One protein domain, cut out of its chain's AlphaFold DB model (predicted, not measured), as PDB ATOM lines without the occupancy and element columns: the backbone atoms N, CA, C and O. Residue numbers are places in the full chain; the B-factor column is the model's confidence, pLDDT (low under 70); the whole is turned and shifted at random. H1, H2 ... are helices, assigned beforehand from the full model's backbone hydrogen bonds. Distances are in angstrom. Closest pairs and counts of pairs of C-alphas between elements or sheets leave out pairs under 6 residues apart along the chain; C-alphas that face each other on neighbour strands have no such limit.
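Overview. This is residues 27 to 241 of the 241 residues of the protein "Very-long-chain (3R)-3-hydroxyacyl-CoA dehydratase" of Oryza nivara (UniProt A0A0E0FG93). Six helices form an up-and-down bundle: H5 and H6 lie side by side lengthwise, H4 and H3 pack on H5, and H1 and H2 pack beyond. The printed part has 215 residues, named helices H1 to H6 in order, class all helix. It is compact, radius of gyration of the C-alphas 18.9 A, spans 64, 46 and 33 A.

Arrangement. H5, residues 153 to 188, and H6, residues 205 to 239, touch as a hairpin, a shallow tilt of 3 degrees, closest C-alphas Tyr 160 and Arg 231, 5.5 A. H4, residues 124 to 148, touches H5, closest C-alphas Ser 130 and Cys 166, 4.8 A. H1, residues 27 to 57, touches H4 and H2, residues 60 to 86. H3, residues 94 to 112, touches H2 and H5. Every O i to N i+4 pair is within hydrogen-bond range in H1 and H4.

Along the chain. H1 begins at C-alpha 27 (-44.477, -75.382, -38.934); H6 ends at C-alpha 239 (-15.410, -69.707, -43.894).

Size, cuts and confidence. The printed part has no cut; links H3 to H4 and H5 to H6 are long. Residues 185 to 206, among others, have pLDDT under 70.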
ATOM      1  N   VAL A  27     -44.388 -75.018 -37.512       73.06
ATOM      2  CA  VAL A  27     -44.477 -75.382 -38.934       73.06
ATOM      3  C   VAL A  27     -45.403 -74.426 -39.679       73.06
ATOM      4  O   VAL A  27     -45.012 -73.903 -40.722       73.06
ATOM      5  N   LEU A  28     -46.576 -74.118 -39.120       75.50
ATOM      6  CA  LEU A  28     -47.520 -73.174 -39.723       75.50
ATOM      7  C   LEU A  28     -46.904 -71.778 -39.870       75.50
ATOM      8  O   LEU A  28     -47.029 -71.139 -40.913       75.50
ATOM      9  N   ARG A  29     -46.170 -71.328 -38.849       72.19
ATOM     10  CA  ARG A  29     -45.434 -70.063 -38.882       72.19
ATOM     11  C   ARG A  29     -44.350 -70.059 -39.963       72.19
ATOM     12  O   ARG A  29     -44.234 -69.075 -40.687       72.19
ATOM     13  N   ARG A  30     -43.567 -71.135 -40.089       70.06
ATOM     14  CA  ARG A  30     -42.547 -71.266 -41.147       70.06
ATOM     15  C   ARG A  30     -43.169 -71.253 -42.539       70.06
ATOM     16  O   ARG A  30     -42.686 -70.541 -43.412       70.06
ATOM     17  N   LEU A  31     -44.271 -71.979 -42.730       76.38
ATOM     18  CA  LEU A  31     -44.994 -72.019 -43.998       76.38
ATOM     19  C   LEU A  31     -45.549 -70.639 -44.365       76.38
ATOM     20  O   LEU A  31     -45.334 -70.181 -45.484       76.38
ATOM     21  N   TYR A  32     -46.184 -69.950 -43.412       79.62
ATOM     22  CA  TYR A  32     -46.668 -68.582 -43.592       79.62
ATOM     23  C   TYR A  32     -45.541 -67.639 -44.025       79.62
ATOM     24  O   TYR A  32     -45.672 -66.949 -45.034       79.62
ATOM     25  N   PHE A  33     -44.405 -67.652 -43.317       73.06
ATOM     26  CA  PHE A  33     -43.262 -66.813 -43.675       73.06
ATOM     27  C   PHE A  33     -42.653 -67.187 -45.021       73.06
ATOM     28  O   PHE A  33     -42.259 -66.297 -45.770       73.06
ATOM     29  N   SER A  34     -42.594 -68.474 -45.351       72.56
ATOM     30  CA  SER A  34     -42.119 -68.933 -46.653       72.56
ATOM     31  C   SER A  34     -43.007 -68.390 -47.772       72.56
ATOM     32  O   SER A  34     -42.506 -67.723 -48.674       72.56
ATOM     33  N   VAL A  35     -44.327 -68.594 -47.685       77.06
ATOM     34  CA  VAL A  35     -45.292 -68.098 -48.680       77.06
ATOM     35  C   VAL A  35     -45.222 -66.580 -48.792       77.06
ATOM     36  O   VAL A  35     -45.117 -66.053 -49.894       77.06
ATOM     37  N   TYR A  36     -45.206 -65.878 -47.659       78.31
ATOM     38  CA  TYR A  36     -45.091 -64.427 -47.627       78.31
ATOM     39  C   TYR A  36     -43.817 -63.939 -48.339       78.31
ATOM     40  O   TYR A  36     -43.897 -63.104 -49.237       78.31
ATOM     41  N   ASN A  37     -42.651 -64.506 -48.014       78.19
ATOM     42  CA  ASN A  37     -41.388 -64.131 -48.653       78.19
ATOM     43  C   ASN A  37     -41.401 -64.389 -50.167       78.19
ATOM     44  O   ASN A  37     -40.849 -63.588 -50.917       78.19
ATOM     45  N   TRP A  38     -42.043 -65.469 -50.625       76.12
ATOM     46  CA  TRP A  38     -42.185 -65.779 -52.051       76.12
ATOM     47  C   TRP A  38     -43.143 -64.831 -52.775       76.12
ATOM     48  O   TRP A  38     -42.835 -64.384 -53.876       76.12
ATOM     49  N   VAL A  39     -44.271 -64.471 -52.160       81.88
ATOM     50  CA  VAL A  39     -45.208 -63.488 -52.728       81.88
ATOM     51  C   VAL A  39     -44.525 -62.133 -52.885       81.88
ATOM     52  O   VAL A  39     -44.611 -61.513 -53.944       81.88
ATOM     53  N   VAL A  40     -43.794 -61.689 -51.862       79.25
ATOM     54  CA  VAL A  40     -43.098 -60.402 -51.918       79.25
ATOM     55  C   VAL A  40     -41.903 -60.452 -52.879       79.25
ATOM     56  O   VAL A  40     -41.664 -59.485 -53.599       79.25
ATOM     57  N   PHE A  41     -41.207 -61.592 -52.982       80.50
ATOM     58  CA  PHE A  41     -40.197 -61.823 -54.019       80.50
ATOM     59  C   PHE A  41     -40.771 -61.638 -55.428       80.50
ATOM     60  O   PHE A  41     -40.193 -60.905 -56.228       80.50
ATOM     61  N   ILE A  42     -41.910 -62.274 -55.721       81.38
ATOM     62  CA  ILE A  42     -42.583 -62.165 -57.021       81.38
ATOM     63  C   ILE A  42     -42.994 -60.715 -57.277       81.38
ATOM     64  O   ILE A  42     -42.746 -60.211 -58.369       81.38
ATOM     65  N   GLY A  43     -43.530 -60.021 -56.269       82.81
ATOM     66  CA  GLY A  43     -43.875 -58.602 -56.375       82.81
ATOM     67  C   GLY A  43     -42.680 -57.736 -56.785       82.81
ATOM     68  O   GLY A  43     -42.768 -56.986 -57.754       82.81
ATOM     69  N   TRP A  44     -41.528 -57.885 -56.126       82.00
ATOM     70  CA  TRP A  44     -40.315 -57.140 -56.492       82.00
ATOM     71  C   TRP A  44     -39.715 -57.566 -57.836       82.00
ATOM     72  O   TRP A  44     -39.194 -56.724 -58.567       82.00
ATOM     73  N   ALA A  45     -39.811 -58.845 -58.200       82.06
ATOM     74  CA  ALA A  45     -39.405 -59.312 -59.521       82.06
ATOM     75  C   ALA A  45     -40.287 -58.705 -60.626       82.06
ATOM     76  O   ALA A  45     -39.772 -58.301 -61.664       82.06
ATOM     77  N   GLN A  46     -41.594 -58.569 -60.389       83.44
ATOM     78  CA  GLN A  46     -42.520 -57.895 -61.301       83.44
ATOM     79  C   GLN A  46     -42.231 -56.398 -61.419       83.44
ATOM     80  O   GLN A  46     -42.295 -55.878 -62.531       83.44
ATOM     81  N   VAL A  47     -41.864 -55.718 -60.322       83.56
ATOM     82  CA  VAL A  47     -41.388 -54.321 -60.371       83.56
ATOM     83  C   VAL A  47     -40.169 -54.221 -61.287       83.56
ATOM     84  O   VAL A  47     -40.148 -53.381 -62.184       83.56
ATOM     85  N   LEU A  48     -39.180 -55.101 -61.102       83.62
ATOM     86  CA  LEU A  48     -37.953 -55.090 -61.897       83.62
ATOM     87  C   LEU A  48     -38.228 -55.350 -63.383       83.62
ATOM     88  O   LEU A  48     -37.723 -54.626 -64.233       83.62
ATOM     89  N   LEU A  49     -39.038 -56.363 -63.697       82.94
ATOM     90  CA  LEU A  49     -39.370 -56.714 -65.078       82.94
ATOM     91  C   LEU A  49     -40.188 -55.617 -65.761       82.94
ATOM     92  O   LEU A  49     -39.834 -55.203 -66.859       82.94
ATOM     93  N   SER A  50     -41.232 -55.109 -65.101       82.69
ATOM     94  CA  SER A  50     -42.067 -54.027 -65.643       82.69
ATOM     95  C   SER A  50     -41.246 -52.764 -65.891       82.69
ATOM     96  O   SER A  50     -41.433 -52.102 -66.904       82.69
ATOM     97  N   MET A  51     -40.296 -52.460 -65.003       82.25
ATOM     98  CA  MET A  51     -39.389 -51.333 -65.181       82.25
ATOM     99  C   MET A  51     -38.453 -51.525 -66.376       82.25
ATOM    100  O   MET A  51     -38.297 -50.600 -67.164       82.25
ATOM    101  N   ILE A  52     -37.828 -52.700 -66.517       82.56
ATOM    102  CA  ILE A  52     -36.923 -52.981 -67.641       82.56
ATOM    103  C   ILE A  52     -37.680 -52.877 -68.966       82.56
ATOM    104  O   ILE A  52     -37.173 -52.262 -69.897       82.56
ATOM    105  N   LEU A  53     -38.889 -53.438 -69.037       82.75
ATOM    106  CA  LEU A  53     -39.731 -53.363 -70.232       82.75
ATOM    107  C   LEU A  53     -40.124 -51.915 -70.553       82.75
ATOM    108  O   LEU A  53     -39.888 -51.464 -71.665       82.75
ATOM    109  N   ALA A  54     -40.608 -51.154 -69.567       81.06
ATOM    110  CA  ALA A  54     -40.963 -49.747 -69.764       81.06
ATOM    111  C   ALA A  54     -39.763 -48.883 -70.190       81.06
ATOM    112  O   ALA A  54     -39.902 -48.000 -71.030       81.06
ATOM    113  N   LEU A  55     -38.571 -49.162 -69.650       80.44
ATOM    114  CA  LEU A  55     -37.347 -48.451 -70.018       80.44
ATOM    115  C   LEU A  55     -36.898 -48.762 -71.455       80.44
ATOM    116  O   LEU A  55     -36.302 -47.898 -72.095       80.44
ATOM    117  N   LEU A  56     -37.152 -49.983 -71.935       81.44
ATOM    118  CA  LEU A  56     -36.816 -50.417 -73.292       81.44
ATOM    119  C   LEU A  56     -37.805 -49.893 -74.340       81.44
ATOM    120  O   LEU A  56     -37.362 -49.554 -75.434       81.44
ATOM    121  N   ASP A  57     -39.095 -49.823 -74.005       80.44
ATOM    122  CA  ASP A  57     -40.142 -49.399 -74.941       80.44
ATOM    123  C   ASP A  57     -40.273 -47.867 -75.009       80.44
ATOM    124  O   ASP A  57     -40.124 -47.279 -76.079       80.44
ATOM    125  N   ASP A  58     -40.490 -47.209 -73.866       73.12
ATOM    126  CA  ASP A  58     -40.944 -45.808 -73.804       73.12
ATOM    127  C   ASP A  58     -39.969 -44.875 -73.046       73.12
ATOM    128  O   ASP A  58     -40.197 -43.671 -72.912       73.12
ATOM    129  N   GLY A  59     -38.847 -45.411 -72.552       73.50
ATOM    130  CA  GLY A  59     -37.822 -44.652 -71.834       73.50
ATOM    131  C   GLY A  59     -38.162 -44.377 -70.364       73.50
ATOM    132  O   GLY A  59     -38.978 -45.050 -69.746       73.50
ATOM    133  N   HIS A  60     -37.475 -43.407 -69.751       69.56
ATOM    134  CA  HIS A  60     -37.517 -43.173 -68.297       69.56
ATOM    135  C   HIS A  60     -38.848 -42.594 -67.786       69.56
ATOM    136  O   HIS A  60     -39.209 -42.841 -66.638       69.56
ATOM    137  N   GLU A  61     -39.588 -41.889 -68.638       68.88
ATOM    138  CA  GLU A  61     -40.861 -41.224 -68.317       68.88
ATOM    139  C   GLU A  61     -42.002 -42.221 -68.040       68.88
ATOM    140  O   GLU A  61     -42.823 -42.021 -67.146       68.88
ATOM    141  N   ALA A  62     -42.033 -43.346 -68.760       70.94
ATOM    142  CA  ALA A  62     -43.071 -44.372 -68.611       70.94
ATOM    143  C   ALA A  62     -42.799 -45.359 -67.464       70.94
ATOM    144  O   ALA A  62     -43.691 -46.104 -67.046       70.94
ATOM    145  N   VAL A  63     -41.570 -45.365 -66.929       72.00
ATOM    146  CA  VAL A  63     -41.143 -46.321 -65.898       72.00
ATOM    147  C   VAL A  63     -42.033 -46.229 -64.670       72.00
ATOM    148  O   VAL A  63     -42.465 -47.266 -64.170       72.00
ATOM    149  N   TYR A  64     -42.332 -45.017 -64.191       71.81
ATOM    150  CA  TYR A  64     -43.111 -44.857 -62.966       71.81
ATOM    151  C   TYR A  64     -44.552 -45.371 -63.126       71.81
ATOM    152  O   TYR A  64     -45.034 -46.119 -62.275       71.81
ATOM    153  N   ALA A  65     -45.205 -45.061 -64.248       74.81
ATOM    154  CA  ALA A  65     -46.575 -45.496 -64.523       74.81
ATOM    155  C   ALA A  65     -46.706 -47.031 -64.574       74.81
ATOM    156  O   ALA A  65     -47.683 -47.597 -64.080       74.81
ATOM    157  N   ALA A  66     -45.702 -47.726 -65.117       73.94
ATOM    158  CA  ALA A  66     -45.697 -49.187 -65.190       73.94
ATOM    159  C   ALA A  66     -45.464 -49.861 -63.822       73.94
ATOM    160  O   ALA A  66     -46.000 -50.941 -63.541       73.94
ATOM    161  N   ILE A  67     -44.659 -49.240 -62.953       77.62
ATOM    162  CA  ILE A  67     -44.264 -49.838 -61.670       77.62
ATOM    163  C   ILE A  67     -45.156 -49.442 -60.501       77.62
ATOM    164  O   ILE A  67     -45.166 -50.178 -59.520       77.62
ATOM    165  N   GLU A  68     -45.881 -48.322 -60.571       77.56
ATOM    166  CA  GLU A  68     -46.571 -47.705 -59.429       77.56
ATOM    167  C   GLU A  68     -47.375 -48.724 -58.614       77.56
ATOM    168  O   GLU A  68     -47.147 -48.901 -57.416       77.56
ATOM    169  N   ARG A  69     -48.259 -49.481 -59.272       78.25
ATOM    170  CA  ARG A  69     -49.108 -50.472 -58.598       78.25
ATOM    171  C   ARG A  69     -48.301 -51.573 -57.906       78.25
ATOM    172  O   ARG A  69     -48.634 -51.981 -56.794       78.25
ATOM    173  N   HIS A  70     -47.240 -52.047 -58.553       75.56
ATOM    174  CA  HIS A  70     -46.377 -53.095 -58.010       75.56
ATOM    175  C   HIS A  70     -45.504 -52.559 -56.863       75.56
ATOM    176  O   HIS A  70     -45.322 -53.240 -55.854       75.56
ATOM    177  N   LEU A  71     -45.027 -51.316 -56.978       78.06
ATOM    178  CA  LEU A  71     -44.233 -50.625 -55.968       78.06
ATOM    179  C   LEU A  71     -45.061 -50.358 -54.706       78.06
ATOM    180  O   LEU A  71     -44.617 -50.684 -53.608       78.06
ATOM    181  N   LEU A  72     -46.281 -49.835 -54.845       77.94
ATOM    182  CA  LEU A  72     -47.180 -49.587 -53.714       77.94
ATOM    183  C   LEU A  72     -47.543 -50.886 -52.988       77.94
ATOM    184  O   LEU A  72     -47.535 -50.930 -51.753       77.94
ATOM    185  N   PHE A  73     -47.794 -51.967 -53.735       79.19
ATOM    186  CA  PHE A  73     -48.020 -53.287 -53.151       79.19
ATOM    187  C   PHE A  73     -46.799 -53.770 -52.354       79.19
ATOM    188  O   PHE A  73     -46.927 -54.152 -51.189       79.19
ATOM    189  N   ALA A  74     -45.604 -53.690 -52.945       75.50
ATOM    190  CA  ALA A  74     -44.362 -54.115 -52.307       75.50
ATOM    191  C   ALA A  74     -44.027 -53.294 -51.047       75.50
ATOM    192  O   ALA A  74     -43.590 -53.847 -50.035       75.50
ATOM    193  N   GLN A  75     -44.289 -51.986 -51.063       77.25
ATOM    194  CA  GLN A  75     -44.076 -51.110 -49.908       77.25
ATOM    195  C   GLN A  75     -45.101 -51.352 -48.796       77.25
ATOM    196  O   GLN A  75     -44.751 -51.358 -47.617       77.25
ATOM    197  N   THR A  76     -46.359 -51.622 -49.149       76.94
ATOM    198  CA  THR A  76     -47.384 -52.006 -48.165       76.94
ATOM    199  C   THR A  76     -47.033 -53.346 -47.519       76.94
ATOM    200  O   THR A  76     -47.178 -53.515 -46.307       76.94
ATOM    201  N   ALA A  77     -46.477 -54.280 -48.295       75.06
ATOM    202  CA  ALA A  77     -45.935 -55.512 -47.746       75.06
ATOM    203  C   ALA A  77     -44.804 -55.227 -46.739       75.06
ATOM    204  O   ALA A  77     -44.821 -55.803 -45.656       75.06
ATOM    205  N   ALA A  78     -43.898 -54.279 -47.000       70.81
ATOM    206  CA  ALA A  78     -42.837 -53.918 -46.052       70.81
ATOM    207  C   ALA A  78     -43.361 -53.420 -44.683       70.81
ATOM    208  O   ALA A  78     -42.722 -53.656 -43.655       70.81
ATOM    209  N   ILE A  79     -44.549 -52.802 -44.625       73.25
ATOM    210  CA  ILE A  79     -45.204 -52.437 -43.352       73.25
ATOM    211  C   ILE A  79     -45.576 -53.695 -42.554       73.25
ATOM    212  O   ILE A  79     -45.343 -53.760 -41.344       73.25
ATOM    213  N   MET A  80     -46.090 -54.727 -43.228       70.75
ATOM    214  CA  MET A  80     -46.392 -56.013 -42.591       70.75
ATOM    215  C   MET A  80     -45.129 -56.669 -42.012       70.75
ATOM    216  O   MET A  80     -45.196 -57.287 -40.953       70.75
ATOM    217  N   GLU A  81     -43.954 -56.482 -42.623       69.62
ATOM    218  CA  GLU A  81     -42.689 -56.970 -42.049       69.62
ATOM    219  C   GLU A  81     -42.316 -56.290 -40.734       69.62
ATOM    220  O   GLU A  81     -41.785 -56.942 -39.827       69.62
ATOM    221  N   ILE A  82     -42.590 -54.988 -40.616       68.75
ATOM    222  CA  ILE A  82     -42.391 -54.259 -39.364       68.75
ATOM    223  C   ILE A  82     -43.302 -54.851 -38.294       68.75
ATOM    224  O   ILE A  82     -42.822 -55.164 -37.206       68.75
ATOM    225  N   LEU A  83     -44.579 -55.077 -38.613       68.25
ATOM    226  CA  LEU A  83     -45.524 -55.696 -37.684       68.25
ATOM    227  C   LEU A  83     -45.046 -57.086 -37.249       68.25
ATOM    228  O   LEU A  83     -44.990 -57.367 -36.055       68.25
ATOM    229  N   HIS A  84     -44.589 -57.924 -38.182       70.94
ATOM    230  CA  HIS A  84     -44.027 -59.239 -37.856       70.94
ATOM    231  C   HIS A  84     -42.767 -59.157 -36.978       70.94
ATOM    232  O   HIS A  84     -42.547 -60.019 -36.122       70.94
ATOM    233  N   SER A  85     -41.941 -58.124 -37.170       63.38
ATOM    234  CA  SER A  85     -40.734 -57.894 -36.371       63.38
ATOM    235  C   SER A  85     -41.063 -57.384 -34.962       63.38
ATOM    236  O   SER A  85     -40.460 -57.846 -33.996       63.38
ATOM    237  N   ILE A  86     -42.046 -56.486 -34.825       59.47
ATOM    238  CA  ILE A  86     -42.527 -55.953 -33.536       59.47
ATOM    239  C   ILE A  86     -43.220 -57.047 -32.718       59.47
ATOM    240  O   ILE A  86     -42.977 -57.164 -31.520       59.47
ATOM    241  N   LEU A  87     -44.016 -57.903 -33.364       60.00
ATOM    242  CA  LEU A  87     -44.690 -59.040 -32.728       60.00
ATOM    243  C   LEU A  87     -43.726 -60.179 -32.332       60.00
ATOM    244  O   LEU A  87     -44.165 -61.226 -31.860       60.00
ATOM    245  N   GLY A  88     -42.412 -60.014 -32.535       56.06
ATOM    246  CA  GLY A  88     -41.397 -60.997 -32.146       56.06
ATOM    247  C   GLY A  88     -41.425 -62.288 -32.972       56.06
ATOM    248  O   GLY A  88     -40.769 -63.273 -32.618       56.06
ATOM    249  N   LEU A  89     -42.157 -62.305 -34.091       53.38
ATOM    250  CA  LEU A  89     -42.261 -63.473 -34.963       53.38
ATOM    251  C   LEU A  89     -40.991 -63.680 -35.809       53.38
ATOM    252  O   LEU A  89     -40.729 -64.799 -36.260       53.38
ATOM    253  N   VAL A  90     -40.154 -62.648 -35.970       53.00
ATOM    254  CA  VAL A  90     -38.871 -62.707 -36.689       53.00
ATOM    255  C   VAL A  90     -37.747 -62.113 -35.831       53.00
ATOM    256  O   VAL A  90     -37.873 -61.022 -35.286       53.00
ATOM    257  N   ARG A  91     -36.609 -62.817 -35.730       48.75
ATOM    258  CA  ARG A  91     -35.384 -62.351 -35.042       48.75
ATOM    259  C   ARG A  91     -34.612 -61.322 -35.886       48.75
ATOM    260  O   ARG A  91     -33.452 -61.555 -36.229       48.75
ATOM    261  N   SER A  92     -35.235 -60.205 -36.237       53.03
ATOM    262  CA  SER A  92     -34.531 -59.080 -36.861       53.03
ATOM    263  C   SER A  92     -34.386 -57.929 -35.863       53.03
ATOM    264  O   SER A  92     -35.347 -57.616 -35.164       53.03
ATOM    265  N   PRO A  93     -33.201 -57.296 -35.754       55.66
ATOM    266  CA  PRO A  93     -33.000 -56.145 -34.882       55.66
ATOM    267  C   PRO A  93     -33.796 -54.946 -35.413       55.66
ATOM    268  O   PRO A  93     -33.360 -54.245 -36.332       55.66
ATOM    269  N   VAL A  94     -34.967 -54.740 -34.805       56.25
ATOM    270  CA  VAL A  94     -35.986 -53.730 -35.134       56.25
ATOM    271  C   VAL A  94     -35.393 -52.321 -35.271       56.25
ATOM    272  O   VAL A  94     -35.789 -51.556 -36.146       56.25
ATOM    273  N   SER A  95     -34.368 -51.997 -34.477       52.72
ATOM    274  CA  SER A  95     -33.690 -50.694 -34.497       52.72
ATOM    275  C   SER A  95     -33.007 -50.353 -35.826       52.72
ATOM    276  O   SER A  95     -32.836 -49.181 -36.139       52.72
ATOM    277  N   SER A  96     -32.617 -51.357 -36.616       59.94
ATOM    278  CA  SER A  96     -31.945 -51.146 -37.905       59.94
ATOM    279  C   SER A  96     -32.889 -51.230 -39.104       59.94
ATOM    280  O   SER A  96     -32.620 -50.606 -40.129       59.94
ATOM    281  N   THR A  97     -33.992 -51.973 -38.982       65.25
ATOM    282  CA  THR A  97     -34.990 -52.151 -40.046       65.25
ATOM    283  C   THR A  97     -35.981 -50.995 -40.093       65.25
ATOM    284  O   THR A  97     -36.385 -50.605 -41.185       65.25
ATOM    285  N   LEU A  98     -36.318 -50.408 -38.939       68.38
ATOM    286  CA  LEU A  98     -37.239 -49.276 -38.863       68.38
ATOM    287  C   LEU A  98     -36.764 -48.083 -39.710       68.38
ATOM    288  O   LEU A  98     -37.488 -47.732 -40.637       68.38
ATOM    289  N   PRO A  99     -35.549 -47.518 -39.533       68.12
ATOM    290  CA  PRO A  99     -35.122 -46.377 -40.348       68.12
ATOM    291  C   PRO A  99     -35.073 -46.687 -41.851       68.12
ATOM    292  O   PRO A  99     -35.407 -45.836 -42.667       68.12
ATOM    293  N   GLN A 100     -34.700 -47.916 -42.228       66.12
ATOM    294  CA  GLN A 100     -34.591 -48.330 -43.633       66.12
ATOM    295  C   GLN A 100     -35.945 -48.475 -44.332       66.12
ATOM    296  O   GLN A 100     -36.033 -48.271 -45.541       66.12
ATOM    297  N   ILE A 101     -36.988 -48.893 -43.615       74.06
ATOM    298  CA  ILE A 101     -38.332 -49.034 -44.188       74.06
ATOM    299  C   ILE A 101     -39.071 -47.701 -44.094       74.06
ATOM    300  O   ILE A 101     -39.676 -47.283 -45.074       74.06
ATOM    301  N   THR A 102     -38.958 -46.982 -42.971       74.31
ATOM    302  CA  THR A 102     -39.528 -45.637 -42.824       74.31
ATOM    303  C   THR A 102     -38.981 -44.679 -43.882       74.31
ATOM    304  O   THR A 102     -39.767 -43.949 -44.476       74.31
ATOM    305  N   GLY A 103     -37.678 -44.726 -44.186       76.25
ATOM    306  CA  GLY A 103     -37.091 -43.935 -45.273       76.25
ATOM    307  C   GLY A 103     -37.719 -44.243 -46.637       76.25
ATOM    308  O   GLY A 103     -38.142 -43.334 -47.346       76.25
ATOM    309  N   ARG A 104     -37.894 -45.528 -46.969       78.88
ATOM    310  CA  ARG A 104     -38.495 -45.961 -48.244       78.88
ATOM    311  C   ARG A 104     -39.983 -45.651 -48.360       78.88
ATOM    312  O   ARG A 104     -40.444 -45.246 -49.428       78.88
ATOM    313  N   LEU A 105     -40.724 -45.799 -47.264       79.69
ATOM    314  CA  LEU A 105     -42.124 -45.389 -47.186       79.69
ATOM    315  C   LEU A 105     -42.256 -43.878 -47.356       79.69
ATOM    316  O   LEU A 105     -43.133 -43.438 -48.089       79.69
ATOM    317  N   PHE A 106     -41.365 -43.095 -46.745       79.62
ATOM    318  CA  PHE A 106     -41.347 -41.647 -46.915       79.62
ATOM    319  C   PHE A 106     -41.080 -41.245 -48.370       79.62
ATOM    320  O   PHE A 106     -41.790 -40.403 -48.904       79.62
ATOM    321  N   ILE A 107     -40.129 -41.880 -49.054       80.31
ATOM    322  CA  ILE A 107     -39.872 -41.580 -50.470       80.31
ATOM    323  C   ILE A 107     -41.043 -42.016 -51.361       80.31
ATOM    324  O   ILE A 107     -41.449 -41.259 -52.237       80.31
ATOM    325  N   THR A 108     -41.627 -43.195 -51.131       80.31
ATOM    326  CA  THR A 108     -42.715 -43.701 -51.990       80.31
ATOM    327  C   THR A 108     -44.032 -42.964 -51.752       80.31
ATOM    328  O   THR A 108     -44.635 -42.455 -52.688       80.31
ATOM    329  N   TRP A 109     -44.489 -42.888 -50.504       77.06
ATOM    330  CA  TRP A 109     -45.782 -42.289 -50.160       77.06
ATOM    331  C   TRP A 109     -45.690 -40.789 -49.885       77.06
ATOM    332  O   TRP A 109     -46.626 -40.051 -50.164       77.06
ATOM    333  N   GLY A 110     -44.580 -40.329 -49.311       72.88
ATOM    334  CA  GLY A 110     -44.387 -38.919 -48.990       72.88
ATOM    335  C   GLY A 110     -43.985 -38.102 -50.211       72.88
ATOM    336  O   GLY A 110     -44.615 -37.086 -50.473       72.88
ATOM    337  N   ILE A 111     -42.985 -38.548 -50.973       77.44
ATOM    338  CA  ILE A 111     -42.471 -37.791 -52.122       77.44
ATOM    339  C   ILE A 111     -43.170 -38.199 -53.419       77.44
ATOM    340  O   ILE A 111     -43.897 -37.390 -53.985       77.44
ATOM    341  N   LEU A 112     -42.997 -39.447 -53.862       78.12
ATOM    342  CA  LEU A 112     -43.474 -39.893 -55.172       78.12
ATOM    343  C   LEU A 112     -45.004 -39.809 -55.274       78.12
ATOM    344  O   LEU A 112     -45.516 -39.216 -56.212       78.12
ATOM    345  N   TRP A 113     -45.758 -40.317 -54.298       77.00
ATOM    346  CA  TRP A 113     -47.225 -40.241 -54.342       77.00
ATOM    347  C   TRP A 113     -47.778 -38.810 -54.189       77.00
ATOM    348  O   TRP A 113     -48.793 -38.477 -54.798       77.00
ATOM    349  N   SER A 114     -47.130 -37.944 -53.399       71.75
ATOM    350  CA  SER A 114     -47.623 -36.572 -53.178       71.75
ATOM    351  C   SER A 114     -47.284 -35.608 -54.319       71.75
ATOM    352  O   SER A 114     -48.040 -34.657 -54.545       71.75
ATOM    353  N   PHE A 115     -46.159 -35.839 -55.005       74.81
ATOM    354  CA  PHE A 115     -45.610 -34.978 -56.056       74.81
ATOM    355  C   PHE A 115     -45.419 -35.770 -57.354       74.81
ATOM    356  O   PHE A 115     -44.309 -36.247 -57.628       74.81
ATOM    357  N   PRO A 116     -46.479 -35.919 -58.171       72.81
ATOM    358  CA  PRO A 116     -46.391 -36.608 -59.456       72.81
ATOM    359  C   PRO A 116     -45.386 -35.965 -60.424       72.81
ATOM    360  O   PRO A 116     -44.857 -36.630 -61.307       72.81
ATOM    361  N   GLU A 117     -45.033 -34.695 -60.217       69.81
ATOM    362  CA  GLU A 117     -44.015 -33.969 -60.979       69.81
ATOM    363  C   GLU A 117     -42.608 -34.574 -60.834       69.81
ATOM    364  O   GLU A 117     -41.724 -34.294 -61.639       69.81
ATOM    365  N   THR A 118     -42.384 -35.411 -59.815       72.62
ATOM    366  CA  THR A 118     -41.102 -36.098 -59.596       72.62
ATOM    367  C   THR A 118     -40.977 -37.418 -60.363       72.62
ATOM    368  O   THR A 118     -39.879 -37.971 -60.419       72.62
ATOM    369  N   HIS A 119     -42.060 -37.924 -60.972       74.38
ATOM    370  CA  HIS A 119     -42.095 -39.233 -61.646       74.38
ATOM    371  C   HIS A 119     -41.265 -39.287 -62.926       74.38
ATOM    372  O   HIS A 119     -40.677 -40.322 -63.225       74.38
ATOM    373  N   SER A 120     -41.191 -38.165 -63.638       68.88
ATOM    374  CA  SER A 120     -40.434 -37.987 -64.881       68.88
ATOM    375  C   SER A 120     -38.924 -37.916 -64.664       68.88
ATOM    376  O   SER A 120     -38.120 -38.066 -65.584       68.88
ATOM    377  N   HIS A 121     -38.484 -37.682 -63.428       77.38
ATOM    378  CA  HIS A 121     -37.080 -37.410 -63.179       77.38
ATOM    379  C   HIS A 121     -36.211 -38.661 -63.337       77.38
ATOM    380  O   HIS A 121     -36.455 -39.705 -62.735       77.38
ATOM    381  N   ILE A 122     -35.083 -38.503 -64.034       77.50
ATOM    382  CA  ILE A 122     -34.095 -39.568 -64.286       77.50
ATOM    383  C   ILE A 122     -33.571 -40.273 -63.022       77.50
ATOM    384  O   ILE A 122     -33.038 -41.373 -63.115       77.50
ATOM    385  N   LEU A 123     -33.717 -39.666 -61.836       81.31
ATOM    386  CA  LEU A 123     -33.318 -40.254 -60.551       81.31
ATOM    387  C   LEU A 123     -34.290 -41.329 -60.041       81.31
ATOM    388  O   LEU A 123     -33.904 -42.141 -59.200       81.31
ATOM    389  N   VAL A 124     -35.515 -41.396 -60.570       78.12
ATOM    390  CA  VAL A 124     -36.481 -42.450 -60.229       78.12
ATOM    391  C   VAL A 124     -35.974 -43.811 -60.704       78.12
ATOM    392  O   VAL A 124     -35.975 -44.777 -59.946       78.12
ATOM    393  N   THR A 125     -35.452 -43.903 -61.925       80.00
ATOM    394  CA  THR A 125     -34.956 -45.166 -62.491       80.00
ATOM    395  C   THR A 125     -33.848 -45.829 -61.645       80.00
ATOM    396  O   THR A 125     -34.042 -46.971 -61.221       80.00
ATOM    397  N   PRO A 126     -32.712 -45.175 -61.315       81.81
ATOM    398  CA  PRO A 126     -31.661 -45.778 -60.493       81.81
ATOM    399  C   PRO A 126     -32.115 -46.069 -59.056       81.81
ATOM    400  O   PRO A 126     -31.646 -47.050 -58.468       81.81
ATOM    401  N   LEU A 127     -33.052 -45.286 -58.506       84.50
ATOM    402  CA  LEU A 127     -33.662 -45.571 -57.208       84.50
ATOM    403  C   LEU A 127     -34.385 -46.921 -57.228       84.50
ATOM    404  O   LEU A 127     -34.096 -47.801 -56.415       84.50
ATOM    405  N   ILE A 128     -35.298 -47.099 -58.184       81.94
ATOM    406  CA  ILE A 128     -36.122 -48.304 -58.284       81.94
ATOM    407  C   ILE A 128     -35.265 -49.514 -58.669       81.94
ATOM    408  O   ILE A 128     -35.511 -50.603 -58.153       81.94
ATOM    409  N   ILE A 129     -34.224 -49.351 -59.498       82.38
ATOM    410  CA  ILE A 129     -33.251 -50.421 -59.798       82.38
ATOM    411  C   ILE A 129     -32.549 -50.869 -58.520       82.38
ATOM    412  O   ILE A 129     -32.507 -52.062 -58.218       82.38
ATOM    413  N   SER A 130     -32.022 -49.916 -57.750       83.00
ATOM    414  CA  SER A 130     -31.333 -50.213 -56.498       83.00
ATOM    415  C   SER A 130     -32.244 -50.947 -55.511       83.00
ATOM    416  O   SER A 130     -31.872 -51.997 -54.969       83.00
ATOM    417  N   TRP A 131     -33.465 -50.448 -55.316       83.88
ATOM    418  CA  TRP A 131     -34.443 -51.090 -54.445       83.88
ATOM    419  C   TRP A 131     -34.817 -52.481 -54.954       83.88
ATOM    420  O   TRP A 131     -34.691 -53.449 -54.217       83.88
ATOM    421  N   SER A 132     -35.163 -52.624 -56.228       82.50
ATOM    422  CA  SER A 132     -35.586 -53.912 -56.779       82.50
ATOM    423  C   SER A 132     -34.494 -54.973 -56.661       82.50
ATOM    424  O   SER A 132     -34.758 -56.068 -56.178       82.50
ATOM    425  N   ILE A 133     -33.244 -54.648 -57.005       78.94
ATOM    426  CA  ILE A 133     -32.121 -55.590 -56.895       78.94
ATOM    427  C   ILE A 133     -31.900 -56.013 -55.434       78.94
ATOM    428  O   ILE A 133     -31.778 -57.205 -55.140       78.94
ATOM    429  N   THR A 134     -31.862 -55.052 -54.506       81.44
ATOM    430  CA  THR A 134     -31.624 -55.351 -53.084       81.44
ATOM    431  C   THR A 134     -32.728 -56.216 -52.483       81.44
ATOM    432  O   THR A 134     -32.438 -57.155 -51.735       81.44
ATOM    433  N   GLU A 135     -33.979 -55.959 -52.852       80.31
ATOM    434  CA  GLU A 135     -35.144 -56.677 -52.346       80.31
ATOM    435  C   GLU A 135     -35.268 -58.072 -52.964       80.31
ATOM    436  O   GLU A 135     -35.398 -59.046 -52.221       80.31
ATOM    437  N   VAL A 136     -35.111 -58.214 -54.284       79.56
ATOM    438  CA  VAL A 136     -35.100 -59.516 -54.980       79.56
ATOM    439  C   VAL A 136     -34.076 -60.459 -54.342       79.56
ATOM    440  O   VAL A 136     -34.402 -61.605 -54.025       79.56
ATOM    441  N   ILE A 137     -32.861 -59.976 -54.060       77.12
ATOM    442  CA  ILE A 137     -31.818 -60.776 -53.398       77.12
ATOM    443  C   ILE A 137     -32.190 -61.097 -51.946       77.12
ATOM    444  O   ILE A 137     -31.974 -62.221 -51.477       77.12
ATOM    445  N   ARG A 138     -32.753 -60.132 -51.211       78.25
ATOM    446  CA  ARG A 138     -33.151 -60.318 -49.810       78.25
ATOM    447  C   ARG A 138     -34.233 -61.384 -49.674       78.25
ATOM    448  O   ARG A 138     -34.080 -62.290 -48.850       78.25
ATOM    449  N   TYR A 139     -35.291 -61.287 -50.471       74.12
ATOM    450  CA  TYR A 139     -36.395 -62.238 -50.446       74.12
ATOM    451  C   TYR A 139     -35.997 -63.596 -51.008       74.12
ATOM    452  O   TYR A 139     -36.351 -64.599 -50.400       74.12
ATOM    453  N   SER A 140     -35.158 -63.652 -52.048       75.00
ATOM    454  CA  SER A 140     -34.551 -64.914 -52.509       75.00
ATOM    455  C   SER A 140     -33.813 -65.630 -51.381       75.00
ATOM    456  O   SER A 140     -33.988 -66.828 -51.167       75.00
ATOM    457  N   PHE A 141     -33.004 -64.891 -50.615       73.56
ATOM    458  CA  PHE A 141     -32.276 -65.451 -49.482       73.56
ATOM    459  C   PHE A 141     -33.225 -65.981 -48.406       73.56
ATOM    460  O   PHE A 141     -33.003 -67.072 -47.884       73.56
ATOM    461  N   PHE A 142     -34.252 -65.210 -48.036       69.50
ATOM    462  CA  PHE A 142     -35.195 -65.635 -47.002       69.50
ATOM    463  C   PHE A 142     -36.066 -66.806 -47.463       69.50
ATOM    464  O   PHE A 142     -36.227 -67.755 -46.700       69.50
ATOM    465  N   GLY A 143     -36.537 -66.791 -48.712       67.75
ATOM    466  CA  GLY A 143     -37.292 -67.879 -49.326       67.75
ATOM    467  C   GLY A 143     -36.496 -69.180 -49.344       67.75
ATOM    468  O   GLY A 143     -36.958 -70.182 -48.811       67.75
ATOM    469  N   ILE A 144     -35.254 -69.161 -49.843       72.19
ATOM    470  CA  ILE A 144     -34.404 -70.365 -49.885       72.19
ATOM    471  C   ILE A 144     -34.071 -70.865 -48.478       72.19
ATOM    472  O   ILE A 144     -34.145 -72.065 -48.214       72.19
ATOM    473  N   LYS A 145     -33.750 -69.957 -47.552       70.88
ATOM    474  CA  LYS A 145     -33.439 -70.325 -46.168       70.88
ATOM    475  C   LYS A 145     -34.623 -70.989 -45.462       70.88
ATOM    476  O   LYS A 145     -34.408 -71.940 -44.717       70.88
ATOM    477  N   GLU A 146     -35.838 -70.497 -45.677       67.38
ATOM    478  CA  GLU A 146     -37.042 -71.032 -45.037       67.38
ATOM    479  C   GLU A 146     -37.538 -72.313 -45.725       67.38
ATOM    480  O   GLU A 146     -37.937 -73.255 -45.047       67.38
ATOM    481  N   SER A 147     -37.458 -72.380 -47.059       65.06
ATOM    482  CA  SER A 147     -37.918 -73.532 -47.847       65.06
ATOM    483  C   SER A 147     -36.965 -74.732 -47.777       65.06
ATOM    484  O   SER A 147     -37.426 -75.865 -47.698       65.06
ATOM    485  N   PHE A 148     -35.647 -74.507 -47.793       63.47
ATOM    486  CA  PHE A 148     -34.652 -75.586 -47.876       63.47
ATOM    487  C   PHE A 148     -33.816 -75.761 -46.603       63.47
ATOM    488  O   PHE A 148     -33.042 -76.710 -46.510       63.47
ATOM    489  N   GLY A 149     -33.906 -74.848 -45.627       63.66
ATOM    490  CA  GLY A 149     -33.116 -74.897 -44.387       63.66
ATOM    491  C   GLY A 149     -31.604 -74.678 -44.569       63.66
ATOM    492  O   GLY A 149     -30.883 -74.501 -43.587       63.66
ATOM    493  N   PHE A 150     -31.124 -74.641 -45.813       63.78
ATOM    494  CA  PHE A 150     -29.754 -74.361 -46.219       63.78
ATOM    495  C   PHE A 150     -29.706 -73.042 -46.993       63.78
ATOM    496  O   PHE A 150     -30.677 -72.636 -47.628       63.78
ATOM    497  N   THR A 151     -28.572 -72.344 -46.953       64.56
ATOM    498  CA  THR A 151     -28.376 -71.143 -47.767       64.56
ATOM    499  C   THR A 151     -27.070 -71.247 -48.543       64.56
ATOM    500  O   THR A 151     -26.019 -71.373 -47.915       64.56
ATOM    501  N   PRO A 152     -27.104 -71.157 -49.886       74.31
ATOM    502  CA  PRO A 152     -25.896 -71.205 -50.692       74.31
ATOM    503  C   PRO A 152     -24.929 -70.073 -50.327       74.31
ATOM    504  O   PRO A 152     -25.335 -68.911 -50.210       74.31
ATOM    505  N   SER A 153     -23.636 -70.384 -50.213       70.62
ATOM    506  CA  SER A 153     -22.597 -69.408 -49.852       70.62
ATOM    507  C   SER A 153     -22.503 -68.236 -50.838       70.62
ATOM    508  O   SER A 153     -22.240 -67.107 -50.425       70.62
ATOM    509  N   TRP A 154     -22.787 -68.469 -52.127       73.56
ATOM    510  CA  TRP A 154     -22.833 -67.419 -53.151       73.56
ATOM    511  C   TRP A 154     -23.987 -66.431 -52.923       73.56
ATOM    512  O   TRP A 154     -23.797 -65.225 -53.058       73.56
ATOM    513  N   LEU A 155     -25.162 -66.913 -52.503       72.69
ATOM    514  CA  LEU A 155     -26.338 -66.074 -52.257       72.69
ATOM    515  C   LEU A 155     -26.164 -65.250 -50.977       72.69
ATOM    516  O   LEU A 155     -26.557 -64.084 -50.912       72.69
ATOM    517  N   LEU A 156     -25.509 -65.835 -49.970       73.81
ATOM    518  CA  LEU A 156     -25.074 -65.114 -48.778       73.81
ATOM    519  C   LEU A 156     -24.086 -64.003 -49.153       73.81
ATOM    520  O   LEU A 156     -24.258 -62.860 -48.733       73.81
ATOM    521  N   TRP A 157     -23.083 -64.308 -49.978       76.31
ATOM    522  CA  TRP A 157     -22.127 -63.307 -50.445       76.31
ATOM    523  C   TRP A 157     -22.806 -62.182 -51.230       76.31
ATOM    524  O   TRP A 157     -22.522 -61.013 -50.963       76.31
ATOM    525  N   LEU A 158     -23.735 -62.519 -52.128       74.19
ATOM    526  CA  LEU A 158     -24.480 -61.556 -52.933       74.19
ATOM    527  C   LEU A 158     -25.291 -60.613 -52.039       74.19
ATOM    528  O   LEU A 158     -25.164 -59.394 -52.151       74.19
ATOM    529  N   ARG A 159     -26.031 -61.154 -51.062       76.50
ATOM    530  CA  ARG A 159     -26.780 -60.359 -50.077       76.50
ATOM    531  C   ARG A 159     -25.888 -59.372 -49.323       76.50
ATOM    532  O   ARG A 159     -26.263 -58.219 -49.136       76.50
ATOM    533  N   TYR A 160     -24.706 -59.811 -48.896       69.19
ATOM    534  CA  TYR A 160     -23.772 -58.981 -48.133       69.19
ATOM    535  C   TYR A 160     -22.774 -58.195 -48.998       69.19
ATOM    536  O   TYR A 160     -21.868 -57.580 -48.444       69.19
ATOM    537  N   SER A 161     -22.892 -58.196 -50.325       74.88
ATOM    538  CA  SER A 161     -22.006 -57.417 -51.211       74.88
ATOM    539  C   SER A 161     -22.776 -56.418 -52.067       74.88
ATOM    540  O   SER A 161     -22.268 -55.338 -52.344       74.88
ATOM    541  N   THR A 162     -24.038 -56.711 -52.384       76.06
ATOM    542  CA  THR A 162     -24.919 -55.837 -53.179       76.06
ATOM    543  C   THR A 162     -25.139 -54.471 -52.526       76.06
ATOM    544  O   THR A 162     -25.209 -53.460 -53.221       76.06
ATOM    545  N   PHE A 163     -25.149 -54.399 -51.188       75.00
ATOM    546  CA  PHE A 163     -25.287 -53.119 -50.484       75.00
ATOM    547  C   PHE A 163     -24.139 -52.142 -50.791       75.00
ATOM    548  O   PHE A 163     -24.323 -50.944 -50.658       75.00
ATOM    549  N   ILE A 164     -22.963 -52.614 -51.214       75.44
ATOM    550  CA  ILE A 164     -21.812 -51.738 -51.478       75.44
ATOM    551  C   ILE A 164     -22.090 -50.810 -52.669       75.44
ATOM    552  O   ILE A 164     -21.664 -49.661 -52.650       75.44
ATOM    553  N   VAL A 165     -22.825 -51.295 -53.674       77.06
ATOM    554  CA  VAL A 165     -23.138 -50.541 -54.898       77.06
ATOM    555  C   VAL A 165     -24.550 -49.967 -54.842       77.06
ATOM    556  O   VAL A 165     -24.746 -48.779 -55.079       77.06
ATOM    557  N   CYS A 166     -25.544 -50.778 -54.477       79.31
ATOM    558  CA  CYS A 166     -26.938 -50.343 -54.499       79.31
ATOM    559  C   CYS A 166     -27.236 -49.299 -53.414       79.31
ATOM    560  O   CYS A 166     -27.988 -48.361 -53.662       79.31
ATOM    561  N   TYR A 167     -26.627 -49.397 -52.231       77.12
ATOM    562  CA  TYR A 167     -26.909 -48.464 -51.137       77.12
ATOM    563  C   TYR A 167     -26.504 -47.009 -51.446       77.12
ATOM    564  O   TYR A 167     -27.354 -46.137 -51.273       77.12
ATOM    565  N   PRO A 168     -25.288 -46.699 -51.955       78.94
ATOM    566  CA  PRO A 168     -24.954 -45.327 -52.342       78.94
ATOM    567  C   PRO A 168     -25.792 -44.828 -53.528       78.94
ATOM    568  O   PRO A 168     -26.229 -43.682 -53.503       78.94
ATOM    569  N   VAL A 169     -26.078 -45.679 -54.521       82.50
ATOM    570  CA  VAL A 169     -26.933 -45.307 -55.667       82.50
ATOM    571  C   VAL A 169     -28.355 -44.968 -55.213       82.50
ATOM    572  O   VAL A 169     -28.905 -43.947 -55.622       82.50
ATOM    573  N   GLY A 170     -28.930 -45.791 -54.332       81.56
ATOM    574  CA  GLY A 170     -30.250 -45.550 -53.753       81.56
ATOM    575  C   GLY A 170     -30.269 -44.240 -52.977       81.56
ATOM    576  O   GLY A 170     -31.077 -43.373 -53.268       81.56
ATOM    577  N   MET A 171     -29.301 -44.035 -52.087       79.19
ATOM    578  CA  MET A 171     -29.212 -42.836 -51.251       79.19
ATOM    579  C   MET A 171     -29.050 -41.532 -52.030       79.19
ATOM    580  O   MET A 171     -29.719 -40.551 -51.719       79.19
ATOM    581  N   VAL A 172     -28.185 -41.502 -53.050       84.06
ATOM    582  CA  VAL A 172     -28.043 -40.320 -53.918       84.06
ATOM    583  C   VAL A 172     -29.363 -40.020 -54.627       84.06
ATOM    584  O   VAL A 172     -29.754 -38.861 -54.733       84.06
ATOM    585  N   SER A 173     -30.075 -41.063 -55.055       83.25
ATOM    586  CA  SER A 173     -31.364 -40.917 -55.729       83.25
ATOM    587  C   SER A 173     -32.476 -40.466 -54.768       83.25
ATOM    588  O   SER A 173     -33.253 -39.588 -55.123       83.25
ATOM    589  N   GLU A 174     -32.521 -40.986 -53.534       81.81
ATOM    590  CA  GLU A 174     -33.477 -40.578 -52.487       81.81
ATOM    591  C   GLU A 174     -33.295 -39.103 -52.107       81.81
ATOM    592  O   GLU A 174     -34.250 -38.327 -52.133       81.81
ATOM    593  N   VAL A 175     -32.058 -38.696 -51.802       82.81
ATOM    594  CA  VAL A 175     -31.732 -37.307 -51.443       82.81
ATOM    595  C   VAL A 175     -31.974 -36.370 -52.627       82.81
ATOM    596  O   VAL A 175     -32.522 -35.283 -52.447       82.81
ATOM    597  N   GLY A 176     -31.615 -36.795 -53.840       83.12
ATOM    598  CA  GLY A 176     -31.866 -36.028 -55.055       83.12
ATOM    599  C   GLY A 176     -33.358 -35.805 -55.315       83.12
ATOM    600  O   GLY A 176     -33.755 -34.679 -55.603       83.12
ATOM    601  N   LEU A 177     -34.197 -36.831 -55.137       80.94
ATOM    602  CA  LEU A 177     -35.652 -36.710 -55.284       80.94
ATOM    603  C   LEU A 177     -36.273 -35.787 -54.229       80.94
ATOM    604  O   LEU A 177     -37.119 -34.968 -54.576       80.94
ATOM    605  N   ILE A 178     -35.827 -35.853 -52.969       81.19
ATOM    606  CA  ILE A 178     -36.278 -34.912 -51.927       81.19
ATOM    607  C   ILE A 178     -35.896 -33.472 -52.298       81.19
ATOM    608  O   ILE A 178     -36.717 -32.564 -52.171       81.19
ATOM    609  N   TYR A 179     -34.667 -33.260 -52.775       81.19
ATOM    610  CA  TYR A 179     -34.187 -31.936 -53.164       81.19
ATOM    611  C   TYR A 179     -34.989 -31.352 -54.333       81.19
ATOM    612  O   TYR A 179     -35.361 -30.181 -54.300       81.19
ATOM    613  N   ILE A 180     -35.309 -32.174 -55.336       82.00
ATOM    614  CA  ILE A 180     -36.164 -31.783 -56.464       82.00
ATOM    615  C   ILE A 180     -37.592 -31.493 -55.994       82.00
ATOM    616  O   ILE A 180     -38.218 -30.561 -56.489       82.00
ATOM    617  N   ALA A 181     -38.102 -32.245 -55.018       78.31
ATOM    618  CA  ALA A 181     -39.436 -32.039 -54.470       78.31
ATOM    619  C   ALA A 181     -39.562 -30.746 -53.642       78.31
ATOM    620  O   ALA A 181     -40.666 -30.233 -53.492       78.31
ATOM    621  N   PHE A 182     -38.472 -30.173 -53.113       77.81
ATOM    622  CA  PHE A 182     -38.524 -28.967 -52.271       77.81
ATOM    623  C   PHE A 182     -39.219 -27.744 -52.885       77.81
ATOM    624  O   PHE A 182     -40.067 -27.164 -52.199       77.81
ATOM    625  N   PRO A 183     -38.911 -27.312 -54.123       72.88
ATOM    626  CA  PRO A 183     -39.647 -26.218 -54.752       72.88
ATOM    627  C   PRO A 183     -41.145 -26.530 -54.886       72.88
ATOM    628  O   PRO A 183     -41.965 -25.650 -54.629       72.88
ATOM    629  N   PHE A 184     -41.514 -27.778 -55.196       70.12
ATOM    630  CA  PHE A 184     -42.914 -28.200 -55.323       70.12
ATOM    631  C   PHE A 184     -43.637 -28.275 -53.971       70.12
ATOM    632  O   PHE A 184     -44.801 -27.884 -53.881       70.12
ATOM    633  N   MET A 185     -42.943 -28.692 -52.905       69.75
ATOM    634  CA  MET A 185     -43.447 -28.660 -51.527       69.75
ATOM    635  C   MET A 185     -43.758 -27.230 -51.085       69.75
ATOM    636  O   MET A 185     -44.827 -26.975 -50.536       69.75
ATOM    637  N   LYS A 186     -42.838 -26.296 -51.356       66.06
ATOM    638  CA  LYS A 186     -42.989 -24.881 -50.994       66.06
ATOM    639  C   LYS A 186     -44.091 -24.184 -51.799       66.06
ATOM    640  O   LYS A 186     -44.719 -23.269 -51.286       66.06
ATOM    641  N   ALA A 187     -44.315 -24.608 -53.043       60.75
ATOM    642  CA  ALA A 187     -45.353 -24.053 -53.908       60.75
ATOM    643  C   ALA A 187     -46.751 -24.632 -53.633       60.75
ATOM    644  O   ALA A 187     -47.742 -23.935 -53.820       60.75
ATOM    645  N   SER A 188     -46.841 -25.900 -53.218       59.81
ATOM    646  CA  SER A 188     -48.129 -26.584 -53.063       59.81
ATOM    647  C   SER A 188     -48.788 -26.385 -51.695       59.81
ATOM    648  O   SER A 188     -49.980 -26.655 -51.596       59.81
ATOM    649  N   GLU A 189     -48.035 -26.022 -50.642       60.75
ATOM    650  CA  GLU A 189     -48.494 -25.959 -49.228       60.75
ATOM    651  C   GLU A 189     -49.314 -27.193 -48.767       60.75
ATOM    652  O   GLU A 189     -50.053 -27.172 -47.779       60.75
ATOM    653  N   LYS A 190     -49.201 -28.316 -49.490       51.19
ATOM    654  CA  LYS A 190     -49.940 -29.545 -49.208       51.19
ATOM    655  C   LYS A 190     -49.458 -30.093 -47.867       51.19
ATOM    656  O   LYS A 190     -48.261 -30.279 -47.661       51.19
ATOM    657  N   TYR A 191     -50.417 -30.383 -46.987       53.97
ATOM    658  CA  TYR A 191     -50.221 -30.839 -45.604       53.97
ATOM    659  C   TYR A 191     -49.741 -29.777 -44.602       53.97
ATOM    660  O   TYR A 191     -49.428 -30.132 -43.466       53.97
ATOM    661  N   CYS A 192     -49.754 -28.488 -44.963       52.41
ATOM    662  CA  CYS A 192     -49.503 -27.402 -44.019       52.41
ATOM    663  C   CYS A 192     -50.773 -27.114 -43.202       52.41
ATOM    664  O   CYS A 192     -51.743 -26.543 -43.698       52.41
ATOM    665  N   ILE A 193     -50.795 -27.529 -41.931       50.25
ATOM    666  CA  ILE A 193     -51.885 -27.163 -41.016       50.25
ATOM    667  C   ILE A 193     -51.524 -25.820 -40.378       50.25
ATOM    668  O   ILE A 193     -50.740 -25.746 -39.425       50.25
ATOM    669  N   GLY A 194     -52.087 -24.742 -40.918       49.28
ATOM    670  CA  GLY A 194     -52.052 -23.426 -40.287       49.28
ATOM    671  C   GLY A 194     -53.056 -23.363 -39.135       49.28
ATOM    672  O   GLY A 194     -54.254 -23.528 -39.355       49.28
ATOM    673  N   MET A 195     -52.592 -23.114 -37.906       52.25
ATOM    674  CA  MET A 195     -53.468 -22.785 -36.774       52.25
ATOM    675  C   MET A 195     -53.266 -21.328 -36.329       52.25
ATOM    676  O   MET A 195     -52.134 -20.847 -36.295       52.25
ATOM    677  N   PRO A 196     -54.337 -20.612 -35.935       50.62
ATOM    678  CA  PRO A 196     -54.299 -19.183 -35.634       50.62
ATOM    679  C   PRO A 196     -53.901 -18.897 -34.173       50.62
ATOM    680  O   PRO A 196     -54.608 -18.173 -33.474       50.62
ATOM    681  N   ASN A 197     -52.812 -19.475 -33.652       52.44
ATOM    682  CA  ASN A 197     -52.382 -19.193 -32.274       52.44
ATOM    683  C   ASN A 197     -50.892 -18.839 -32.165       52.44
ATOM    684  O   ASN A 197     -50.049 -19.399 -32.857       52.44
ATOM    685  N   LYS A 198     -50.567 -17.917 -31.245       53.22
ATOM    686  CA  LYS A 198     -49.243 -17.277 -31.061       53.22
ATOM    687  C   LYS A 198     -48.093 -18.227 -30.674       53.22
ATOM    688  O   LYS A 198     -46.944 -17.802 -30.676       53.22
ATOM    689  N   TRP A 199     -48.378 -19.495 -30.381       51.78
ATOM    690  CA  TRP A 199     -47.402 -20.549 -30.068       51.78
ATOM    691  C   TRP A 199     -47.284 -21.534 -31.244       51.78
ATOM    692  O   TRP A 199     -47.538 -22.729 -31.109       51.78
ATOM    693  N   ASN A 200     -47.001 -20.989 -32.428       47.84
ATOM    694  CA  ASN A 200     -47.254 -21.624 -33.719       47.84
ATOM    695  C   ASN A 200     -46.258 -22.749 -34.053       47.84
ATOM    696  O   ASN A 200     -45.249 -22.522 -34.718       47.84
ATOM    697  N   PHE A 201     -46.563 -23.976 -33.638       47.38
ATOM    698  CA  PHE A 201     -45.991 -25.179 -34.243       47.38
ATOM    699  C   PHE A 201     -46.863 -25.562 -35.450       47.38
ATOM    700  O   PHE A 201     -47.679 -26.477 -35.379       47.38
ATOM    701  N   SER A 202     -46.764 -24.802 -36.545       53.62
ATOM    702  CA  SER A 202     -47.393 -25.216 -37.801       53.62
ATOM    703  C   SER A 202     -46.605 -26.405 -38.349       53.62
ATOM    704  O   SER A 202     -45.381 -26.338 -38.479       53.62
ATOM    705  N   PHE A 203     -47.289 -27.525 -38.597       55.25
ATOM    706  CA  PHE A 203     -46.664 -28.672 -39.247       55.25
ATOM    707  C   PHE A 203     -46.476 -28.323 -40.719       55.25
ATOM    708  O   PHE A 203     -47.401 -28.448 -41.514       55.25
ATOM    709  N   ASP A 204     -45.288 -27.836 -41.050       66.00
ATOM    710  CA  ASP A 204     -44.902 -27.523 -42.417       66.00
ATOM    711  C   ASP A 204     -44.193 -28.740 -43.009       66.00
ATOM    712  O   ASP A 204     -43.147 -29.186 -42.512       66.00
ATOM    713  N   TYR A 205     -44.756 -29.288 -44.084       69.12
ATOM    714  CA  TYR A 205     -44.215 -30.479 -44.737       69.12
ATOM    715  C   TYR A 205     -42.767 -30.258 -45.218       69.12
ATOM    716  O   TYR A 205     -41.944 -31.178 -45.209       69.12
ATOM    717  N   PHE A 206     -42.419 -29.008 -45.536       69.38
ATOM    718  CA  PHE A 206     -41.065 -28.582 -45.875       69.38
ATOM    719  C   PHE A 206     -40.074 -28.727 -44.705       69.38
ATOM    720  O   PHE A 206     -38.998 -29.310 -44.878       69.38
ATOM    721  N   TYR A 207     -40.421 -28.250 -43.501       71.69
ATOM    722  CA  TYR A 207     -39.548 -28.374 -42.324       71.69
ATOM    723  C   TYR A 207     -39.420 -29.831 -41.875       71.69
ATOM    724  O   TYR A 207     -38.326 -30.261 -41.511       71.69
ATOM    725  N   PHE A 208     -40.500 -30.614 -41.966       74.56
ATOM    726  CA  PHE A 208     -40.466 -32.048 -41.679       74.56
ATOM    727  C   PHE A 208     -39.542 -32.807 -42.644       74.56
ATOM    728  O   PHE A 208     -38.669 -33.557 -42.206       74.56
ATOM    729  N   SER A 209     -39.663 -32.559 -43.950       73.38
ATOM    730  CA  SER A 209     -38.810 -33.178 -44.975       73.38
ATOM    731  C   SER A 209     -37.343 -32.754 -44.839       73.38
ATOM    732  O   SER A 209     -36.439 -33.577 -44.974       73.38
ATOM    733  N   THR A 210     -37.094 -31.489 -44.485       76.56
ATOM    734  CA  THR A 210     -35.747 -30.974 -44.191       76.56
ATOM    735  C   THR A 210     -35.147 -31.640 -42.953       76.56
ATOM    736  O   THR A 210     -33.985 -32.045 -42.973       76.56
ATOM    737  N   PHE A 211     -35.933 -31.810 -41.888       79.00
ATOM    738  CA  PHE A 211     -35.507 -32.519 -40.683       79.00
ATOM    739  C   PHE A 211     -35.177 -33.987 -40.972       79.00
ATOM    740  O   PHE A 211     -34.130 -34.476 -40.546       79.00
ATOM    741  N   LEU A 212     -36.017 -34.684 -41.743       76.62
ATOM    742  CA  LEU A 212     -35.728 -36.052 -42.170       76.62
ATOM    743  C   LEU A 212     -34.438 -36.117 -42.986       76.62
ATOM    744  O   LEU A 212     -33.595 -36.965 -42.708       76.62
ATOM    745  N   MET A 213     -34.228 -35.194 -43.927       77.94
ATOM    746  CA  MET A 213     -32.987 -35.132 -44.699       77.94
ATOM    747  C   MET A 213     -31.760 -34.852 -43.819       77.94
ATOM    748  O   MET A 213     -30.708 -35.460 -44.014       77.94
ATOM    749  N   ALA A 214     -31.895 -34.012 -42.791       79.25
ATOM    750  CA  ALA A 214     -30.842 -33.805 -41.803       79.25
ATOM    751  C   ALA A 214     -30.539 -35.083 -41.002       79.25
ATOM    752  O   ALA A 214     -29.376 -35.344 -40.703       79.25
ATOM    753  N   LEU A 215     -31.547 -35.916 -40.707       78.56
ATOM    754  CA  LEU A 215     -31.360 -37.227 -40.077       78.56
ATOM    755  C   LEU A 215     -30.691 -38.256 -40.999       78.56
ATOM    756  O   LEU A 215     -29.990 -39.135 -40.494       78.56
ATOM    757  N   TYR A 216     -30.827 -38.147 -42.325       75.00
ATOM    758  CA  TYR A 216     -30.120 -39.036 -43.257       75.00
ATOM    759  C   TYR A 216     -28.591 -38.928 -43.105       75.00
ATOM    760  O   TYR A 216     -27.903 -39.945 -43.185       75.00
ATOM    761  N   VAL A 217     -28.056 -37.738 -42.803       74.31
ATOM    762  CA  VAL A 217     -26.606 -37.488 -42.666       74.31
ATOM    763  C   VAL A 217     -25.943 -38.320 -41.551       74.31
ATOM    764  O   VAL A 217     -24.934 -38.963 -41.837       74.31
ATOM    765  N   PRO A 218     -26.452 -38.368 -40.301       78.50
ATOM    766  CA  PRO A 218     -25.897 -39.229 -39.255       78.50
ATOM    767  C   PRO A 218     -26.345 -40.695 -39.361       78.50
ATOM    768  O   PRO A 218     -25.573 -41.595 -39.016       78.50
ATOM    769  N   VAL A 219     -27.565 -40.968 -39.840       75.88
ATOM    770  CA  VAL A 219     -28.120 -42.334 -39.889       75.88
ATOM    771  C   VAL A 219     -27.432 -43.182 -40.961       75.88
ATOM    772  O   VAL A 219     -27.124 -44.350 -40.714       75.88
ATOM    773  N   PHE A 220     -27.111 -42.600 -42.117       74.19
ATOM    774  CA  PHE A 220     -26.448 -43.293 -43.222       74.19
ATOM    775  C   PHE A 220     -25.088 -43.923 -42.850       74.19
ATOM    776  O   PHE A 220     -24.940 -45.144 -42.986       74.19
ATOM    777  N   PRO A 221     -24.086 -43.177 -42.336       78.06
ATOM    778  CA  PRO A 221     -22.790 -43.755 -41.988       78.06
ATOM    779  C   PRO A 221     -22.901 -44.744 -40.822       78.06
ATOM    780  O   PRO A 221     -22.153 -45.725 -40.780       78.06
ATOM    781  N   TYR A 222     -23.839 -44.527 -39.895       80.62
ATOM    782  CA  TYR A 222     -24.120 -45.468 -38.814       80.62
ATOM    783  C   TYR A 222     -24.609 -46.822 -39.355       80.62
ATOM    784  O   TYR A 222     -24.031 -47.866 -39.030       80.62
ATOM    785  N   LEU A 223     -25.618 -46.812 -40.233       78.62
ATOM    786  CA  LEU A 223     -26.168 -48.024 -40.844       78.62
ATOM    787  C   LEU A 223     -25.137 -48.735 -41.722       78.62
ATOM    788  O   LEU A 223     -24.994 -49.955 -41.624       78.62
ATOM    789  N   LEU A 224     -24.364 -47.992 -42.519       77.62
ATOM    790  CA  LEU A 224     -23.335 -48.568 -43.383       77.62
ATOM    791  C   LEU A 224     -22.243 -49.274 -42.569       77.62
ATOM    792  O   LEU A 224     -21.881 -50.414 -42.868       77.62
ATOM    793  N   ARG A 225     -21.767 -48.658 -41.479       77.88
ATOM    794  CA  ARG A 225     -20.817 -49.299 -40.550       77.88
ATOM    795  C   ARG A 225     -21.397 -50.575 -39.946       77.88
ATOM    796  O   ARG A 225     -20.703 -51.592 -39.879       77.88
ATOM    797  N   HIS A 226     -22.667 -50.542 -39.546       77.88
ATOM    798  CA  HIS A 226     -23.352 -51.706 -38.996       77.88
ATOM    799  C   HIS A 226     -23.471 -52.845 -40.024       77.88
ATOM    800  O   HIS A 226     -23.143 -53.990 -39.706       77.88
ATOM    801  N   MET A 227     -23.838 -52.550 -41.276       75.31
ATOM    802  CA  MET A 227     -23.917 -53.546 -42.355       75.31
ATOM    803  C   MET A 227     -22.548 -54.144 -42.701       75.31
ATOM    804  O   MET A 227     -22.425 -55.359 -42.871       75.31
ATOM    805  N   VAL A 228     -21.488 -53.330 -42.728       77.38
ATOM    806  CA  VAL A 228     -20.111 -53.816 -42.926       77.38
ATOM    807  C   VAL A 228     -19.683 -54.737 -41.779       77.38
ATOM    808  O   VAL A 228     -19.071 -55.783 -42.017       77.38
ATOM    809  N   ALA A 229     -20.035 -54.403 -40.534       76.75
ATOM    810  CA  ALA A 229     -19.777 -55.264 -39.383       76.75
ATOM    811  C   ALA A 229     -20.558 -56.589 -39.471       76.75
ATOM    812  O   ALA A 229     -19.997 -57.656 -39.207       76.75
ATOM    813  N   GLN A 230     -21.826 -56.548 -39.896       76.31
ATOM    814  CA  GLN A 230     -22.641 -57.744 -40.127       76.31
ATOM    815  C   GLN A 230     -22.061 -58.630 -41.235       76.31
ATOM    816  O   GLN A 230     -21.964 -59.842 -41.045       76.31
ATOM    817  N   ARG A 231     -21.598 -58.039 -42.342       78.00
ATOM    818  CA  ARG A 231     -20.903 -58.746 -43.427       78.00
ATOM    819  C   ARG A 231     -19.676 -59.489 -42.910       78.00
ATOM    820  O   ARG A 231     -19.532 -60.677 -43.185       78.00
ATOM    821  N   LYS A 232     -18.804 -58.814 -42.151       75.81
ATOM    822  CA  LYS A 232     -17.596 -59.440 -41.584       75.81
ATOM    823  C   LYS A 232     -17.955 -60.643 -40.707       75.81
ATOM    824  O   LYS A 232     -17.361 -61.703 -40.870       75.81
ATOM    825  N   LYS A 233     -18.968 -60.510 -39.844       75.88
ATOM    826  CA  LYS A 233     -19.446 -61.606 -38.983       75.88
ATOM    827  C   LYS A 233     -20.019 -62.778 -39.790       75.88
ATOM    828  O   LYS A 233     -19.672 -63.925 -39.523       75.88
ATOM    829  N   ALA A 234     -20.869 -62.500 -40.780       71.25
ATOM    830  CA  ALA A 234     -21.522 -63.531 -41.585       71.25
ATOM    831  C   ALA A 234     -20.526 -64.297 -42.471       71.25
ATOM    832  O   ALA A 234     -20.536 -65.527 -42.487       71.25
ATOM    833  N   LEU A 235     -19.623 -63.584 -43.152       72.62
ATOM    834  CA  LEU A 235     -18.611 -64.193 -44.020       72.62
ATOM    835  C   LEU A 235     -17.515 -64.915 -43.230       72.62
ATOM    836  O   LEU A 235     -17.010 -65.930 -43.699       72.62
ATOM    837  N   SER A 236     -17.164 -64.438 -42.029       69.88
ATOM    838  CA  SER A 236     -16.241 -65.162 -41.148       69.88
ATOM    839  C   SER A 236     -16.815 -66.517 -40.746       69.88
ATOM    840  O   SER A 236     -16.097 -67.504 -40.789       69.88
ATOM    841  N   LYS A 237     -18.107 -66.580 -40.399       69.25
ATOM    842  CA  LYS A 237     -18.762 -67.829 -39.989       69.25
ATOM    843  C   LYS A 237     -18.890 -68.829 -41.144       69.25
ATOM    844  O   LYS A 237     -18.708 -70.021 -40.934       69.25
ATOM    845  N   ALA A 238     -19.149 -68.335 -42.357       62.31
ATOM    846  CA  ALA A 238     -19.237 -69.155 -43.567       62.31
ATOM    847  C   ALA A 238     -17.887 -69.739 -44.022       62.31
ATOM    848  O   ALA A 238     -17.885 -70.725 -44.741       62.31
ATOM    849  N   LYS A 239     -16.750 -69.150 -43.623       59.56
ATOM    850  CA  LYS A 239     -15.410 -69.707 -43.894       59.56
ATOM    851  C   LYS A 239     -14.990 -70.800 -42.905       59.56
ATOM    852  O   LYS A 239     -14.021 -71.498 -43.167       59.56
ATOM    853  N   THR A 240     -15.656 -70.893 -41.755       57.03
ATOM    854  CA  THR A 240     -15.347 -71.868 -40.692       57.03
ATOM    855  C   THR A 240     -16.244 -73.111 -40.755       57.03
ATOM    856  O   THR A 240     -16.022 -74.046 -39.996       57.03
ATOM    857  N   THR A 241     -17.263 -73.105 -41.621       47.94
ATOM    858  CA  THR A 241     -18.163 -74.246 -41.869       47.94
ATOM    859  C   THR A 241     -17.775 -74.901 -43.184       47.94
ATOM    860  O   THR A 241     -17.825 -76.144 -43.247       47.94
TER     861      THR A 241